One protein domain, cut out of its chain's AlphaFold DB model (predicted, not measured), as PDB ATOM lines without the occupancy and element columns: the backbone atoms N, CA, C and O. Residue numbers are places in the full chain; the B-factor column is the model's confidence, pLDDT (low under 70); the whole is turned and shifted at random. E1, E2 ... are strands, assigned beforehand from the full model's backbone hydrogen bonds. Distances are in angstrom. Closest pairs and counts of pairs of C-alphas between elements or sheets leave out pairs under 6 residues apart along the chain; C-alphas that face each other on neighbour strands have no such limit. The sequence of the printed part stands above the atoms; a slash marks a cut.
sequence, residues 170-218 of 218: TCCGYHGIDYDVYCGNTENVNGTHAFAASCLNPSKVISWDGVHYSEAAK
ATOM      1  N   THR A 170     -33.203  -1.179 -46.915       95.69
ATOM      2  CA  THR A 170     -31.750  -1.376 -46.832       95.69
ATOM      3  C   THR A 170     -31.273  -1.011 -45.429       95.69
ATOM      4  O   THR A 170     -31.577   0.085 -44.960       95.69
ATOM      5  N   CYS A 171     -30.541  -1.898 -44.749       96.94
ATOM      6  CA  CYS A 171     -30.045  -1.607 -43.400       96.94
ATOM      7  C   CYS A 171     -28.944  -0.543 -43.385       96.94
ATOM      8  O   CYS A 171     -28.938   0.316 -42.513       96.94
ATOM      9  N   CYS A 172     -27.983  -0.621 -44.301       97.25
ATOM     10  CA  CYS A 172     -26.797   0.218 -44.326       97.25
ATOM     11  C   CYS A 172     -26.529   0.704 -45.749       97.25
ATOM     12  O   CYS A 172     -26.115  -0.067 -46.610       97.25
ATOM     13  N   GLY A 173     -26.749   1.991 -45.988       95.56
ATOM     14  CA  GLY A 173     -26.657   2.579 -47.322       95.56
ATOM     15  C   GLY A 173     -27.944   3.275 -47.739       95.56
ATOM     16  O   GLY A 173     -29.027   2.987 -47.230       95.56
ATOM     17  N   TYR A 174     -27.808   4.197 -48.688       94.31
ATOM     18  CA  TYR A 174     -28.927   4.909 -49.290       94.31
ATOM     19  C   TYR A 174     -28.824   4.831 -50.806       94.31
ATOM     20  O   TYR A 174     -27.837   5.264 -51.393       94.31
ATOM     21  N   HIS A 175     -29.878   4.331 -51.440       94.12
ATOM     22  CA  HIS A 175     -29.956   4.208 -52.889       94.12
ATOM     23  C   HIS A 175     -31.148   5.014 -53.389       94.12
ATOM     24  O   HIS A 175     -32.253   4.894 -52.860       94.12
ATOM     25  N   GLY A 176     -30.922   5.827 -54.411       92.06
ATOM     26  CA  GLY A 176     -31.968   6.535 -55.144       92.06
ATOM     27  C   GLY A 176     -31.703   6.469 -56.640       92.06
ATOM     28  O   GLY A 176     -30.709   5.885 -57.062       92.06
ATOM     29  N   ILE A 177     -32.572   7.067 -57.450       90.75
ATOM     30  CA  ILE A 177     -32.462   7.026 -58.919       90.75
ATOM     31  C   ILE A 177     -31.082   7.520 -59.384       90.75
ATOM     32  O   ILE A 177     -30.387   6.799 -60.099       90.75
ATOM     33  N   ASP A 178     -30.644   8.671 -58.869       90.38
ATOM     34  CA  ASP A 178     -29.437   9.370 -59.337       90.38
ATOM     35  C   ASP A 178     -28.275   9.367 -58.334       90.38
ATOM     36  O   ASP A 178     -27.278  10.058 -58.534       90.38
ATOM     37  N   TYR A 179     -28.381   8.609 -57.241       91.75
ATOM     38  CA  TYR A 179     -27.326   8.551 -56.230       91.75
ATOM     39  C   TYR A 179     -27.232   7.182 -55.560       91.75
ATOM     40  O   TYR A 179     -28.206   6.428 -55.485       91.75
ATOM     41  N   ASP A 180     -26.042   6.899 -55.040       93.62
ATOM     42  CA  ASP A 180     -25.735   5.751 -54.198       93.62
ATOM     43  C   ASP A 180     -24.785   6.218 -53.087       93.62
ATOM     44  O   ASP A 180     -23.700   6.725 -53.366       93.62
ATOM     45  N   VAL A 181     -25.192   6.054 -51.829       95.81
ATOM     46  CA  VAL A 181     -24.345   6.257 -50.648       95.81
ATOM     47  C   VAL A 181     -24.105   4.891 -50.033       95.81
ATOM     48  O   VAL A 181     -24.991   4.324 -49.394       95.81
ATOM     49  N   TYR A 182     -22.922   4.334 -50.270       95.62
ATOM     50  CA  TYR A 182     -22.576   3.005 -49.774       95.62
ATOM     51  C   TYR A 182     -22.390   2.996 -48.255       95.62
ATOM     52  O   TYR A 182     -21.983   3.994 -47.662       95.62
ATOM     53  N   CYS A 183     -22.679   1.852 -47.634       96.62
ATOM     54  CA  CYS A 183     -22.527   1.630 -46.198       96.62
ATOM     55  C   CYS A 183     -21.174   2.139 -45.669       96.62
ATOM     56  O   CYS A 183     -20.123   1.781 -46.199       96.62
ATOM     57  N   GLY A 184     -21.203   2.963 -44.619       96.12
ATOM     58  CA  GLY A 184     -20.008   3.540 -43.998       96.12
ATOM     59  C   GLY A 184     -19.422   4.766 -44.708       96.12
ATOM     60  O   GLY A 184     -18.486   5.365 -44.180       96.12
ATOM     61  N   ASN A 185     -19.973   5.185 -45.850       96.62
ATOM     62  CA  ASN A 185     -19.531   6.393 -46.546       96.62
ATOM     63  C   ASN A 185     -20.361   7.617 -46.140       96.62
ATOM     64  O   ASN A 185     -21.509   7.508 -45.704       96.62
ATOM     65  N   THR A 186     -19.765   8.801 -46.309       95.88
ATOM     66  CA  THR A 186     -20.472  10.085 -46.255       95.88
ATOM     67  C   THR A 186     -20.453  10.705 -47.638       95.88
ATOM     68  O   THR A 186     -19.376  10.934 -48.178       95.88
ATOM     69  N   GLU A 187     -21.622  11.021 -48.180       94.50
ATOM     70  CA  GLU A 187     -21.752  11.662 -49.490       94.50
ATOM     71  C   GLU A 187     -22.653  12.891 -49.400       94.50
ATOM     72  O   GLU A 187     -23.461  13.025 -48.478       94.50
ATOM     73  N   ASN A 188     -22.520  13.808 -50.357       92.25
ATOM     74  CA  ASN A 188     -23.441  14.932 -50.486       92.25
ATOM     75  C   ASN A 188     -24.643  14.511 -51.343       92.25
ATOM     76  O   ASN A 188     -24.524  14.359 -52.558       92.25
ATOM     77  N   VAL A 189     -25.803  14.347 -50.710       89.81
ATOM     78  CA  VAL A 189     -27.071  14.047 -51.382       89.81
ATOM     79  C   VAL A 189     -27.948  15.292 -51.309       89.81
ATOM     80  O   VAL A 189     -28.395  15.690 -50.235       89.81
ATOM     81  N   ASN A 190     -28.190  15.927 -52.460       87.06
ATOM     82  CA  ASN A 190     -29.028  17.127 -52.584       87.06
ATOM     83  C   ASN A 190     -28.633  18.282 -51.640       87.06
ATOM     84  O   ASN A 190     -29.490  18.947 -51.061       87.06
ATOM     85  N   GLY A 191     -27.333  18.523 -51.460       88.88
ATOM     86  CA  GLY A 191     -26.814  19.594 -50.603       88.88
ATOM     87  C   GLY A 191     -26.677  19.215 -49.125       88.88
ATOM     88  O   GLY A 191     -26.221  20.043 -48.340       88.88
ATOM     89  N   THR A 192     -27.037  17.987 -48.739       90.88
ATOM     90  CA  THR A 192     -26.917  17.488 -47.361       90.88
ATOM     91  C   THR A 192     -25.876  16.376 -47.287       90.88
ATOM     92  O   THR A 192     -25.934  15.412 -48.048       90.88
ATOM     93  N   HIS A 193     -24.935  16.479 -46.345       93.06
ATOM     94  CA  HIS A 193     -24.013  15.381 -46.050       93.06
ATOM     95  C   HIS A 193     -24.767  14.244 -45.356       93.06
ATOM     96  O   HIS A 193     -25.215  14.391 -44.219       93.06
ATOM     97  N   ALA A 194     -24.903  13.116 -46.044       92.31
ATOM     98  CA  ALA A 194     -25.551  11.917 -45.542       92.31
ATOM     99  C   ALA A 194     -24.489  10.865 -45.217       92.31
ATOM    100  O   ALA A 194     -23.789  10.392 -46.111       92.31
ATOM    101  N   PHE A 195     -24.380  10.495 -43.940       95.44
ATOM    102  CA  PHE A 195     -23.582   9.350 -43.507       95.44
ATOM    103  C   PHE A 195     -24.445   8.086 -43.517       95.44
ATOM    104  O   PHE A 195     -25.454   8.016 -42.814       95.44
ATOM    105  N   ALA A 196     -24.048   7.085 -44.299       95.12
ATOM    106  CA  ALA A 196     -24.738   5.802 -44.399       95.12
ATOM    107  C   ALA A 196     -24.395   4.877 -43.221       95.12
ATOM    108  O   ALA A 196     -23.615   3.932 -43.353       95.12
ATOM    109  N   ALA A 197     -24.987   5.160 -42.060       94.94
ATOM    110  CA  ALA A 197     -24.925   4.286 -40.893       94.94
ATOM    111  C   ALA A 197     -25.782   3.021 -41.080       94.94
ATOM    112  O   ALA A 197     -26.721   2.996 -41.877       94.94
ATOM    113  N   SER A 198     -25.483   1.976 -40.305       96.81
ATOM    114  CA  SER A 198     -26.340   0.794 -40.213       96.81
ATOM    115  C   SER A 198     -27.634   1.085 -39.450       96.81
ATOM    116  O   SER A 198     -27.653   1.879 -38.508       96.81
ATOM    117  N   CYS A 199     -28.693   0.365 -39.797       95.75
ATOM    118  CA  CYS A 199     -29.971   0.377 -39.104       95.75
ATOM    119  C   CYS A 199     -29.851  -0.127 -37.655       95.75
ATOM    120  O   CYS A 199     -28.929  -0.862 -37.303       95.75
ATOM    121  N   LEU A 200     -30.816   0.248 -36.805       95.56
ATOM    122  CA  LEU A 200     -30.814  -0.112 -35.380       95.56
ATOM    123  C   LEU A 200     -31.015  -1.614 -35.136       95.56
ATOM    124  O   LEU A 200     -30.528  -2.137 -34.136       95.56
ATOM    125  N   ASN A 201     -31.750  -2.301 -36.017       92.69
ATOM    126  CA  ASN A 201     -32.092  -3.707 -35.832       92.69
ATOM    127  C   ASN A 201     -31.841  -4.551 -37.096       92.69
ATOM    128  O   ASN A 201     -32.782  -4.893 -37.813       92.69
ATOM    129  N   PRO A 202     -30.586  -4.955 -37.364       93.44
ATOM    130  CA  PRO A 202     -30.250  -5.741 -38.553       93.44
ATOM    131  C   PRO A 202     -30.876  -7.145 -38.567       93.44
ATOM    132  O   PRO A 202     -30.907  -7.786 -39.612       93.44
ATOM    133  N   SER A 203     -31.419  -7.620 -37.437       91.94
ATOM    134  CA  SER A 203     -32.148  -8.897 -37.370       91.94
ATOM    135  C   SER A 203     -33.550  -8.844 -37.990       91.94
ATOM    136  O   SER A 203     -34.195  -9.878 -38.146       91.94
ATOM    137  N   LYS A 204     -34.035  -7.641 -38.322       91.19
ATOM    138  CA  LYS A 204     -35.388  -7.381 -38.825       91.19
ATOM    139  C   LYS A 204     -35.435  -7.020 -40.300       91.19
ATOM    140  O   LYS A 204     -36.506  -6.745 -40.817       91.19
ATOM    141  N   VAL A 205     -34.316  -7.055 -41.007       92.69
ATOM    142  CA  VAL A 205     -34.248  -6.649 -42.417       92.69
ATOM    143  C   VAL A 205     -33.705  -7.776 -43.275       92.69
ATOM    144  O   VAL A 205     -32.825  -8.513 -42.844       92.69
ATOM    145  N   ILE A 206     -34.225  -7.904 -44.495       94.31
ATOM    146  CA  ILE A 206     -33.756  -8.911 -45.458       94.31
ATOM    147  C   ILE A 206     -32.457  -8.456 -46.127       94.31
ATOM    148  O   ILE A 206     -31.561  -9.266 -46.350       94.31
ATOM    149  N   SER A 207     -32.327  -7.163 -46.437       96.19
ATOM    150  CA  SER A 207     -31.160  -6.628 -47.136       96.19
ATOM    151  C   SER A 207     -30.245  -5.832 -46.213       96.19
ATOM    152  O   SER A 207     -30.683  -4.950 -45.470       96.19
ATOM    153  N   TRP A 208     -28.948  -6.129 -46.292       97.25
ATOM    154  CA  TRP A 208     -27.918  -5.374 -45.596       97.25
ATOM    155  C   TRP A 208     -27.654  -4.035 -46.285       97.25
ATOM    156  O   TRP A 208     -27.842  -3.003 -45.657       97.25
ATOM    157  N   ASP A 209     -27.280  -4.036 -47.564       96.75
ATOM    158  CA  ASP A 209     -26.799  -2.843 -48.285       96.75
ATOM    159  C   ASP A 209     -27.513  -2.591 -49.621       96.75
ATOM    160  O   ASP A 209     -26.990  -1.928 -50.510       96.75
ATOM    161  N   GLY A 210     -28.691  -3.181 -49.806       95.75
ATOM    162  CA  GLY A 210     -29.474  -3.055 -51.029       95.75
ATOM    163  C   GLY A 210     -29.056  -4.000 -52.155       95.75
ATOM    164  O   GLY A 210     -29.799  -4.117 -53.131       95.75
ATOM    165  N   VAL A 211     -27.928  -4.707 -52.012       95.69
ATOM    166  CA  VAL A 211     -27.436  -5.736 -52.950       95.69
ATOM    167  C   VAL A 211     -27.282  -7.091 -52.260       95.69
ATOM    168  O   VAL A 211     -27.627  -8.123 -52.834       95.69
ATOM    169  N   HIS A 212     -26.779  -7.097 -51.030       95.94
ATOM    170  CA  HIS A 212     -26.500  -8.288 -50.243       95.94
ATOM    171  C   HIS A 212     -27.576  -8.517 -49.179       95.94
ATOM    172  O   HIS A 212     -28.138  -7.575 -48.609       95.94
ATOM    173  N   TYR A 213     -27.843  -9.789 -48.887       94.81
ATOM    174  CA  TYR A 213     -28.735 -10.188 -47.800       94.81
ATOM    175  C   TYR A 213     -28.071  -9.988 -46.434       94.81
ATOM    176  O   TYR A 213     -26.851 -10.140 -46.297       94.81
ATOM    177  N   SER A 214     -28.882  -9.648 -45.435       94.94
ATOM    178  CA  SER A 214     -28.466  -9.587 -44.035       94.94
ATOM    179  C   SER A 214     -28.145 -10.983 -43.498       94.94
ATOM    180  O   SER A 214     -28.510 -11.992 -44.095       94.94
ATOM    181  N   GLU A 215     -27.489 -11.044 -42.340       92.69
ATOM    182  CA  GLU A 215     -27.249 -12.315 -41.647       92.69
ATOM    183  C   GLU A 215     -28.554 -13.036 -41.286       92.69
ATOM    184  O   GLU A 215     -28.630 -14.254 -41.350       92.69
ATOM    185  N   ALA A 216     -29.609 -12.289 -40.950       89.75
ATOM    186  CA  ALA A 216     -30.886 -12.880 -40.566       89.75
ATOM    187  C   ALA A 216     -31.610 -13.571 -41.734       89.75
ATOM    188  O   ALA A 216     -32.479 -14.404 -41.492       89.75
ATOM    189  N   ALA A 217     -31.266 -13.225 -42.978       87.62
ATOM    190  CA  ALA A 217     -31.893 -13.733 -44.195       87.62
ATOM    191  C   ALA A 217     -30.980 -14.675 -45.011       87.62
ATOM    192  O   ALA A 217     -31.222 -14.858 -46.207       87.62
ATOM    193  N   LYS A 218     -29.932 -15.236 -44.392       70.12
ATOM    194  CA  LYS A 218     -29.001 -16.204 -44.993       70.12
ATOM    195  C   LYS A 218     -29.146 -17.607 -44.416       70.12
ATOM    196  O   LYS A 218     -29.551 -17.734 -43.242       70.12
TER     197      LYS A 218
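This is residues 170 to 218 of the 218 residues of the protein "GDSL-like Lipase/Acylhydrolase superfamily protein" of Striga asiatica (UniProt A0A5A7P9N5). With little regular structure, this elongated domain has two small strand hairpins, E3-E4 and E1-E2, towards one end, and a long unnamed stretch, residues 196 to 218, making the other end. The printed part has 49 residues, with no named helix and strands E1, E2, E3, E4 in chain order, in two antiparallel two-stranded sheets. The class is all strand, though named elements hold only 14 residues. It is only just compact, close to loose: radius of gyration of the C-alphas 11.2 A, spans 35 by 20 by 13 A.

Look first at the hairpin of E3, residues 186 to 189, and E4, residues 192 to 195, antiparallel at 147 degrees; N 194 and O 187 are 2.8 A apart, within hydrogen-bond range. E1, residues 173 to 175, and E2, residues 180 to 182, form the other hairpin, antiparallel at 167 degrees, with N 181 and O 174 2.8 A apart, within hydrogen-bond range. Between E2 and E3, the closest C-alphas are Val 181 and Glu 187, 6.1 A. E1 is apart from E3, and only just from E4, at 8.4 A.

Find C-alpha 186 at (-20.472, 10.085, -46.255); E3 runs 9.2 A from there, and E4 9.6 A to C-alpha 195 at (-23.582, 9.350, -43.507). E1 spans 6.7 A and E2 6.1 A.

The C-alphas farthest apart, Gly 191 and Lys 218, are 36.3 A apart. The printed part has no cut, its three links are tight, and no printed residue is under 70 in pLDDT.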